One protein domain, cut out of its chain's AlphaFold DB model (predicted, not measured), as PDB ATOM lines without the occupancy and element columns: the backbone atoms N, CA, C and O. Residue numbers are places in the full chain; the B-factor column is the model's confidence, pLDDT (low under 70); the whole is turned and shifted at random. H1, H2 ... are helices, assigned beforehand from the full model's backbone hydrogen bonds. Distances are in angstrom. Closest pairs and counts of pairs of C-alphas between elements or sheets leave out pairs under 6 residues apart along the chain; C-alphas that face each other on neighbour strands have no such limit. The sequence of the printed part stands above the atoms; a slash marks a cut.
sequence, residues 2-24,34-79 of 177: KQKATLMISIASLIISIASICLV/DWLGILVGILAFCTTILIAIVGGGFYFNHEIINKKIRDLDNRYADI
ATOM      1  N   LYS A   2     168.142 165.393 146.749       45.88
ATOM      2  CA  LYS A   2     169.560 165.113 146.426       45.88
ATOM      3  C   LYS A   2     170.448 164.766 147.641       45.88
ATOM      4  O   LYS A   2     171.154 163.774 147.586       45.88
ATOM      5  N   GLN A   3     170.333 165.484 148.766       53.59
ATOM      6  CA  GLN A   3     171.135 165.210 149.979       53.59
ATOM      7  C   GLN A   3     170.884 163.827 150.602       53.59
ATOM      8  O   GLN A   3     171.834 163.162 150.999       53.59
ATOM      9  N   LYS A   4     169.622 163.374 150.662       49.00
ATOM     10  CA  LYS A   4     169.285 162.045 151.203       49.00
ATOM     11  C   LYS A   4     169.912 160.926 150.364       49.00
ATOM     12  O   LYS A   4     170.395 159.954 150.926       49.00
ATOM     13  N   ALA A   5     169.948 161.091 149.040       56.56
ATOM     14  CA  ALA A   5     170.573 160.131 148.135       56.56
ATOM     15  C   ALA A   5     172.101 160.105 148.285       56.56
ATOM     16  O   ALA A   5     172.678 159.030 148.402       56.56
ATOM     17  N   THR A   6     172.758 161.268 148.364       63.22
ATOM     18  CA  THR A   6     174.214 161.339 148.571       63.22
ATOM     19  C   THR A   6     174.627 160.716 149.905       63.22
ATOM     20  O   THR A   6     175.589 159.961 149.954       63.22
ATOM     21  N   LEU A   7     173.863 160.965 150.973       66.94
ATOM     22  CA  LEU A   7     174.145 160.419 152.301       66.94
ATOM     23  C   LEU A   7     173.938 158.896 152.352       66.94
ATOM     24  O   LEU A   7     174.763 158.183 152.917       66.94
ATOM     25  N   MET A   8     172.896 158.385 151.686       68.44
ATOM     26  CA  MET A   8     172.671 156.941 151.526       68.44
ATOM     27  C   MET A   8     173.803 156.257 150.745       68.44
ATOM     28  O   MET A   8     174.229 155.170 151.123       68.44
ATOM     29  N   ILE A   9     174.330 156.900 149.696       70.81
ATOM     30  CA  ILE A   9     175.461 156.374 148.913       70.81
ATOM     31  C   ILE A   9     176.747 156.341 149.754       70.81
ATOM     32  O   ILE A   9     177.475 155.350 149.707       70.81
ATOM     33  N   SER A  10     177.007 157.369 150.571       68.38
ATOM     34  CA  SER A  10     178.154 157.385 151.492       68.38
ATOM     35  C   SER A  10     178.069 156.284 152.553       68.38
ATOM     36  O   SER A  10     179.068 155.632 152.841       68.38
ATOM     37  N   ILE A  11     176.881 156.045 153.122       73.75
ATOM     38  CA  ILE A  11     176.666 154.960 154.094       73.75
ATOM     39  C   ILE A  11     176.878 153.596 153.427       73.75
ATOM     40  O   ILE A  11     177.554 152.735 153.986       73.75
ATOM     41  N   ALA A  12     176.349 153.405 152.216       73.31
ATOM     42  CA  ALA A  12     176.524 152.162 151.473       73.31
ATOM     43  C   ALA A  12     178.006 151.882 151.156       73.31
ATOM     44  O   ALA A  12     178.456 150.749 151.325       73.31
ATOM     45  N   SER A  13     178.788 152.896 150.761       71.00
ATOM     46  CA  SER A  13     180.223 152.710 150.489       71.00
ATOM     47  C   SER A  13     181.028 152.403 151.757       71.00
ATOM     48  O   SER A  13     181.940 151.574 151.713       71.00
ATOM     49  N   LEU A  14     180.651 152.989 152.899       75.56
ATOM     50  CA  LEU A  14     181.262 152.706 154.199       75.56
ATOM     51  C   LEU A  14     181.055 151.237 154.607       75.56
ATOM     52  O   LEU A  14     182.005 150.568 155.008       75.56
ATOM     53  N   ILE A  15     179.833 150.719 154.452       74.94
ATOM     54  CA  ILE A  15     179.494 149.326 154.784       74.94
ATOM     55  C   ILE A  15     180.264 148.349 153.888       74.94
ATOM     56  O   ILE A  15     180.818 147.371 154.386       74.94
ATOM     57  N   ILE A  16     180.355 148.628 152.581       74.75
ATOM     58  CA  ILE A  16     181.108 147.796 151.627       74.75
ATOM     59  C   ILE A  16     182.608 147.799 151.959       74.75
ATOM     60  O   ILE A  16     183.254 146.754 151.880       74.75
ATOM     61  N   SER A  17     183.155 148.940 152.385       69.81
ATOM     62  CA  SER A  17     184.551 149.049 152.825       69.81
ATOM     63  C   SER A  17     184.835 148.178 154.054       69.81
ATOM     64  O   SER A  17     185.768 147.374 154.047       69.81
ATOM     65  N   ILE A  18     183.978 148.259 155.078       70.81
ATOM     66  CA  ILE A  18     184.097 147.454 156.304       70.81
ATOM     67  C   ILE A  18     183.953 145.958 155.984       70.81
ATOM     68  O   ILE A  18     184.755 145.149 156.446       70.81
ATOM     69  N   ALA A  19     182.982 145.586 155.144       68.81
ATOM     70  CA  ALA A  19     182.786 144.202 154.716       68.81
ATOM     71  C   ALA A  19     184.001 143.652 153.945       68.81
ATOM     72  O   ALA A  19     184.395 142.507 154.164       68.81
ATOM     73  N   SER A  20     184.629 144.468 153.093       64.00
ATOM     74  CA  SER A  20     185.852 144.106 152.365       64.00
ATOM     75  C   SER A  20     187.018 143.818 153.321       64.00
ATOM     76  O   SER A  20     187.657 142.775 153.216       64.00
ATOM     77  N   ILE A  21     187.240 144.674 154.325       65.81
ATOM     78  CA  ILE A  21     188.297 144.497 155.341       65.81
ATOM     79  C   ILE A  21     188.066 143.228 156.180       65.81
ATOM     80  O   ILE A  21     189.008 142.470 156.442       65.81
ATOM     81  N   CYS A  22     186.816 142.954 156.561       63.91
ATOM     82  CA  CYS A  22     186.446 141.735 157.282       63.91
ATOM     83  C   CYS A  22     186.691 140.469 156.445       63.91
ATOM     84  O   CYS A  22     187.218 139.487 156.962       63.91
ATOM     85  N   LEU A  23     186.362 140.491 155.147       60.12
ATOM     86  CA  LEU A  23     186.590 139.365 154.230       60.12
ATOM     87  C   LEU A  23     188.079 139.107 153.961       60.12
ATOM     88  O   LEU A  23     188.477 137.954 153.803       60.12
ATOM     89  N   VAL A  24     188.903 140.158 153.943       58.38
ATOM     90  CA  VAL A  24     190.366 140.044 153.831       58.38
ATOM     91  C   VAL A  24     190.974 139.434 155.093       58.38
ATOM     92  O   VAL A  24     191.815 138.548 154.991       58.38
ATOM     93  N   ASP A  34     199.276 141.334 144.863       67.44
ATOM     94  CA  ASP A  34     198.642 142.089 145.945       67.44
ATOM     95  C   ASP A  34     197.376 142.828 145.454       67.44
ATOM     96  O   ASP A  34     197.209 144.043 145.573       67.44
ATOM     97  N   TRP A  35     196.469 142.076 144.820       67.69
ATOM     98  CA  TRP A  35     195.223 142.555 144.206       67.69
ATOM     99  C   TRP A  35     194.310 143.266 145.213       67.69
ATOM    100  O   TRP A  35     193.560 144.176 144.857       67.69
ATOM    101  N   LEU A  36     194.407 142.876 146.484       68.06
ATOM    102  CA  LEU A  36     193.701 143.504 147.594       68.06
ATOM    103  C   LEU A  36     194.241 144.904 147.904       68.06
ATOM    104  O   LEU A  36     193.444 145.815 148.116       68.06
ATOM    105  N   GLY A  37     195.560 145.112 147.851       68.25
ATOM    106  CA  GLY A  37     196.163 146.438 148.006       68.25
ATOM    107  C   GLY A  37     195.717 147.410 146.910       68.25
ATOM    108  O   GLY A  37     195.380 148.559 147.194       68.25
ATOM    109  N   ILE A  38     195.609 146.928 145.667       76.62
ATOM    110  CA  ILE A  38     195.089 147.715 144.536       76.62
ATOM    111  C   ILE A  38     193.617 148.088 144.761       76.62
ATOM    112  O   ILE A  38     193.234 149.243 144.567       76.62
ATOM    113  N   LEU A  39     192.793 147.141 145.220       70.00
ATOM    114  CA  LEU A  39     191.380 147.387 145.512       70.00
ATOM    115  C   LEU A  39     191.198 148.427 146.632       70.00
ATOM    116  O   LEU A  39     190.386 149.344 146.499       70.00
ATOM    117  N   VAL A  40     191.980 148.318 147.710       74.81
ATOM    118  CA  VAL A  40     191.976 149.284 148.821       74.81
ATOM    119  C   VAL A  40     192.453 150.662 148.351       74.81
ATOM    120  O   VAL A  40     191.858 151.667 148.734       74.81
ATOM    121  N   GLY A  41     193.453 150.727 147.468       73.75
ATOM    122  CA  GLY A  41     193.921 151.979 146.867       73.75
ATOM    123  C   GLY A  41     192.844 152.692 146.043       73.75
ATOM    124  O   GLY A  41     192.619 153.889 146.220       73.75
ATOM    125  N   ILE A  42     192.112 151.955 145.199       79.31
ATOM    126  CA  ILE A  42     190.988 152.507 144.419       79.31
ATOM    127  C   ILE A  42     189.875 153.002 145.354       79.31
ATOM    128  O   ILE A  42     189.305 154.075 145.143       79.31
ATOM    129  N   LEU A  43     189.586 152.260 146.424       74.56
ATOM    130  CA  LEU A  43     188.569 152.638 147.403       74.56
ATOM    131  C   LEU A  43     188.960 153.894 148.204       74.56
ATOM    132  O   LEU A  43     188.127 154.781 148.409       74.56
ATOM    133  N   ALA A  44     190.226 154.012 148.609       74.69
ATOM    134  CA  ALA A  44     190.770 155.201 149.269       74.69
ATOM    135  C   ALA A  44     190.703 156.441 148.356       74.69
ATOM    136  O   ALA A  44     190.357 157.540 148.796       74.69
ATOM    137  N   PHE A  45     190.951 156.265 147.058       78.31
ATOM    138  CA  PHE A  45     190.828 157.339 146.075       78.31
ATOM    139  C   PHE A  45     189.371 157.803 145.906       78.31
ATOM    140  O   PHE A  45     189.079 158.997 146.008       78.31
ATOM    141  N   CYS A  46     188.431 156.864 145.747       71.62
ATOM    142  CA  CYS A  46     187.002 157.169 145.641       71.62
ATOM    143  C   CYS A  46     186.454 157.873 146.891       71.62
ATOM    144  O   CYS A  46     185.686 158.829 146.778       71.62
ATOM    145  N   THR A  47     186.854 157.431 148.085       79.50
ATOM    146  CA  THR A  47     186.423 158.050 149.350       79.50
ATOM    147  C   THR A  47     186.988 159.459 149.524       79.50
ATOM    148  O   THR A  47     186.249 160.353 149.934       79.50
ATOM    149  N   THR A  48     188.239 159.704 149.126       80.06
ATOM    150  CA  THR A  48     188.845 161.047 149.153       80.06
ATOM    151  C   THR A  48     188.104 162.023 148.232       80.06
ATOM    152  O   THR A  48     187.775 163.134 148.648       80.06
ATOM    153  N   ILE A  49     187.755 161.595 147.012       79.12
ATOM    154  CA  ILE A  49     186.944 162.400 146.082       79.12
ATOM    155  C   ILE A  49     185.558 162.685 146.672       79.12
ATOM    156  O   ILE A  49     185.064 163.811 146.587       79.12
ATOM    157  N   LEU A  50     184.933 161.694 147.311       77.19
ATOM    158  CA  LEU A  50     183.623 161.855 147.939       77.19
ATOM    159  C   LEU A  50     183.662 162.894 149.072       77.19
ATOM    160  O   LEU A  50     182.793 163.763 149.140       77.19
ATOM    161  N   ILE A  51     184.687 162.834 149.929       78.25
ATOM    162  CA  ILE A  51     184.900 163.799 151.017       78.25
ATOM    163  C   ILE A  51     185.159 165.194 150.446       78.25
ATOM    164  O   ILE A  51     184.594 166.158 150.956       78.25
ATOM    165  N   ALA A  52     185.933 165.321 149.366       74.50
ATOM    166  CA  ALA A  52     186.169 166.608 148.713       74.50
ATOM    167  C   ALA A  52     184.871 167.224 148.156       74.50
ATOM    168  O   ALA A  52     184.622 168.414 148.347       74.50
ATOM    169  N   ILE A  53     184.001 166.420 147.532       76.19
ATOM    170  CA  ILE A  53     182.714 166.888 146.995       76.19
ATOM    171  C   ILE A  53     181.742 167.262 148.124       76.19
ATOM    172  O   ILE A  53     181.105 168.315 148.067       76.19
ATOM    173  N   VAL A  54     181.612 166.423 149.156       75.44
ATOM    174  CA  VAL A  54     180.679 166.661 150.271       75.44
ATOM    175  C   VAL A  54     181.171 167.801 151.166       75.44
ATOM    176  O   VAL A  54     180.395 168.700 151.489       75.44
ATOM    177  N   GLY A  55     182.453 167.793 151.531       72.44
ATOM    178  CA  GLY A  55     183.093 168.818 152.353       72.44
ATOM    179  C   GLY A  55     183.162 170.167 151.643       72.44
ATOM    180  O   GLY A  55     182.746 171.177 152.210       72.44
ATOM    181  N   GLY A  56     183.574 170.178 150.370       72.88
ATOM    182  CA  GLY A  56     183.538 171.377 149.532       72.88
ATOM    183  C   GLY A  56     182.114 171.909 149.376       72.88
ATOM    184  O   GLY A  56     181.866 173.093 149.591       72.88
ATOM    185  N   GLY A  57     181.144 171.032 149.100       73.38
ATOM    186  CA  GLY A  57     179.734 171.407 149.004       73.38
ATOM    187  C   GLY A  57     179.176 172.014 150.295       73.38
ATOM    188  O   GLY A  57     178.400 172.965 150.230       73.38
ATOM    189  N   PHE A  58     179.563 171.511 151.468       72.19
ATOM    190  CA  PHE A  58     179.145 172.087 152.748       72.19
ATOM    191  C   PHE A  58     179.748 173.479 152.972       72.19
ATOM    192  O   PHE A  58     179.018 174.403 153.326       72.19
ATOM    193  N   TYR A  59     181.042 173.647 152.687       73.94
ATOM    194  CA  TYR A  59     181.736 174.931 152.808       73.94
ATOM    195  C   TYR A  59     181.128 176.005 151.891       73.94
ATOM    196  O   TYR A  59     180.728 177.067 152.369       73.94
ATOM    197  N   PHE A  60     180.946 175.699 150.599       74.56
ATOM    198  CA  PHE A  60     180.332 176.630 149.645       74.56
ATOM    199  C   PHE A  60     178.891 176.983 150.021       74.56
ATOM    200  O   PHE A  60     178.497 178.146 149.941       74.56
ATOM    201  N   ASN A  61     178.091 176.004 150.462       78.44
ATOM    202  CA  ASN A  61     176.728 176.284 150.911       78.44
ATOM    203  C   ASN A  61     176.719 177.189 152.147       78.44
ATOM    204  O   ASN A  61     175.898 178.100 152.211       78.44
ATOM    205  N   HIS A  62     177.623 176.979 153.104       79.25
ATOM    206  CA  HIS A  62     177.705 177.812 154.300       79.25
ATOM    207  C   HIS A  62     178.076 179.263 153.963       79.25
ATOM    208  O   HIS A  62     177.428 180.190 154.445       79.25
ATOM    209  N   GLU A  63     179.049 179.473 153.073       81.62
ATOM    210  CA  GLU A  63     179.447 180.812 152.625       81.62
ATOM    211  C   GLU A  63     178.309 181.537 151.885       81.62
ATOM    212  O   GLU A  63     178.002 182.692 152.189       81.62
ATOM    213  N   ILE A  64     177.623 180.848 150.965       84.38
ATOM    214  CA  ILE A  64     176.477 181.402 150.227       84.38
ATOM    215  C   ILE A  64     175.329 181.750 151.180       84.38
ATOM    216  O   ILE A  64     174.716 182.811 151.044       84.38
ATOM    217  N   ILE A  65     175.033 180.875 152.146       84.81
ATOM    218  CA  ILE A  65     173.984 181.106 153.144       84.81
ATOM    219  C   ILE A  65     174.331 182.323 154.000       84.81
ATOM    220  O   ILE A  65     173.500 183.220 154.119       84.81
ATOM    221  N   ASN A  66     175.552 182.408 154.528       88.31
ATOM    222  CA  ASN A  66     175.974 183.535 155.361       88.31
ATOM    223  C   ASN A  66     175.941 184.854 154.586       88.31
ATOM    224  O   ASN A  66     175.461 185.863 155.102       88.31
ATOM    225  N   LYS A  67     176.379 184.845 153.320       89.56
ATOM    226  CA  LYS A  67     176.271 186.015 152.446       89.56
ATOM    227  C   LYS A  67     174.813 186.434 152.260       89.56
ATOM    228  O   LYS A  67     174.497 187.606 152.419       89.56
ATOM    229  N   LYS A  68     173.916 185.480 151.994       89.38
ATOM    230  CA  LYS A  68     172.485 185.755 151.815       89.38
ATOM    231  C   LYS A  68     171.815 186.263 153.094       89.38
ATOM    232  O   LYS A  68     170.956 187.132 153.005       89.38
ATOM    233  N   ILE A  69     172.198 185.740 154.261       90.81
ATOM    234  CA  ILE A  69     171.722 186.227 155.564       90.81
ATOM    235  C   ILE A  69     172.152 187.680 155.765       90.81
ATOM    236  O   ILE A  69     171.319 188.507 156.112       90.81
ATOM    237  N   ARG A  70     173.415 188.010 155.477       91.69
ATOM    238  CA  ARG A  70     173.914 189.387 155.573       91.69
ATOM    239  C   ARG A  70     173.212 190.333 154.596       91.69
ATOM    240  O   ARG A  70     172.852 191.439 154.977       91.69
ATOM    241  N   ASP A  71     172.983 189.897 153.359       92.69
ATOM    242  CA  ASP A  71     172.253 190.697 152.369       92.69
ATOM    243  C   ASP A  71     170.789 190.919 152.794       92.69
ATOM    244  O   ASP A  71     170.236 191.993 152.572       92.69
ATOM    245  N   LEU A  72     170.153 189.923 153.422       92.31
ATOM    246  CA  LEU A  72     168.817 190.068 154.010       92.31
ATOM    247  C   LEU A  72     168.818 191.072 155.163       92.31
ATOM    248  O   LEU A  72     167.965 191.952 155.176       92.31
ATOM    249  N   ASP A  73     169.766 190.959 156.091       92.19
ATOM    250  CA  ASP A  73     169.882 191.842 157.254       92.19
ATOM    251  C   ASP A  73     170.073 193.308 156.831       92.19
ATOM    252  O   ASP A  73     169.327 194.184 157.264       92.19
ATOM    253  N   ASN A  74     170.962 193.557 155.862       91.25
ATOM    254  CA  ASN A  74     171.144 194.884 155.268       91.25
ATOM    255  C   ASN A  74     169.840 195.426 154.663       91.25
ATOM    256  O   ASN A  74     169.466 196.564 154.919       91.25
ATOM    257  N   ARG A  75     169.094 194.597 153.917       91.69
ATOM    258  CA  ARG A  75     167.803 195.012 153.342       91.69
ATOM    259  C   ARG A  75     166.756 195.322 154.409       91.69
ATOM    260  O   ARG A  75     165.951 196.227 154.213       91.69
ATOM    261  N   TYR A  76     166.721 194.572 155.508       91.06
ATOM    262  CA  TYR A  76     165.824 194.877 156.623       91.06
ATOM    263  C   TYR A  76     166.205 196.194 157.300       91.06
ATOM    264  O   TYR A  76     165.310 196.972 157.631       91.06
ATOM    265  N   ALA A  77     167.500 196.465 157.459       91.62
ATOM    266  CA  ALA A  77     167.992 197.727 157.997       91.62
ATOM    267  C   ALA A  77     167.633 198.918 157.085       91.62
ATOM    268  O   ALA A  77     167.127 199.929 157.578       91.62
ATOM    269  N   ASP A  78     167.759 198.759 155.763       92.62
ATOM    270  CA  ASP A  78     167.329 199.760 154.778       92.62
ATOM    271  C   ASP A  78     165.822 200.043 154.874       92.62
ATOM    272  O   ASP A  78     165.416 201.200 154.964       92.62
ATOM    273  N   ILE A  79     164.987 198.997 154.930       92.94
ATOM    274  CA  ILE A  79     163.524 199.131 155.061       92.94
ATOM    275  C   ILE A  79     163.146 199.807 156.385       92.94
ATOM    276  O   ILE A  79     162.258 200.660 156.418       92.94
TER     277      ILE A  79
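AT A GLANCE: This is residues 2 to 24 and 34 to 79 of the 177 residues of an uncharacterized protein of Bacteroides caccae CAG:21 (UniProt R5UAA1). A shorter helix, H1, runs loosely beside the early part of one long straight helix, H2, opposite ways, and residues 55 to 79 of H2 stick out beyond it as a free arm that makes much of the length. The 69 printed residues hold two named helices, H1 then H2, and no named strand; the class is all helix. The whole is extended, with a radius of gyration of the C-alphas of 19.5 A and spans of 67 by 19 by 15 A.

HOW THE PARTS SIT: H1, residues 2 to 24, and H2, residues 35 to 79, only just touch, with 3 pairs of C-alphas within 8 A. The closest C-alphas are those of Ser 17 and Leu 43, 7.6 A apart. They run opposite ways at a shallow tilt of 24 degrees. H2 touches H1 with residues 36 to 50 alone. In both helices every O i to N i+4 pair is within hydrogen-bond range.

IN THESE COORDINATES: H1 begins at C-alpha 2 (169.560, 165.113, 146.426) and is 33.4 A long. H2 is 65.8 A long and ends at C-alpha 79 (163.524, 199.131, 155.061).

THE WHOLE: The C-alphas farthest apart, of Asp 34 and Ile 79, are 67.6 A apart. Residues 25 to 33 are not printed; C-alphas 24 and 34 are 11.6 A apart across the cut. The pLDDT is under 70 at 19 residues, among them 2 to 8 and 19 to 24.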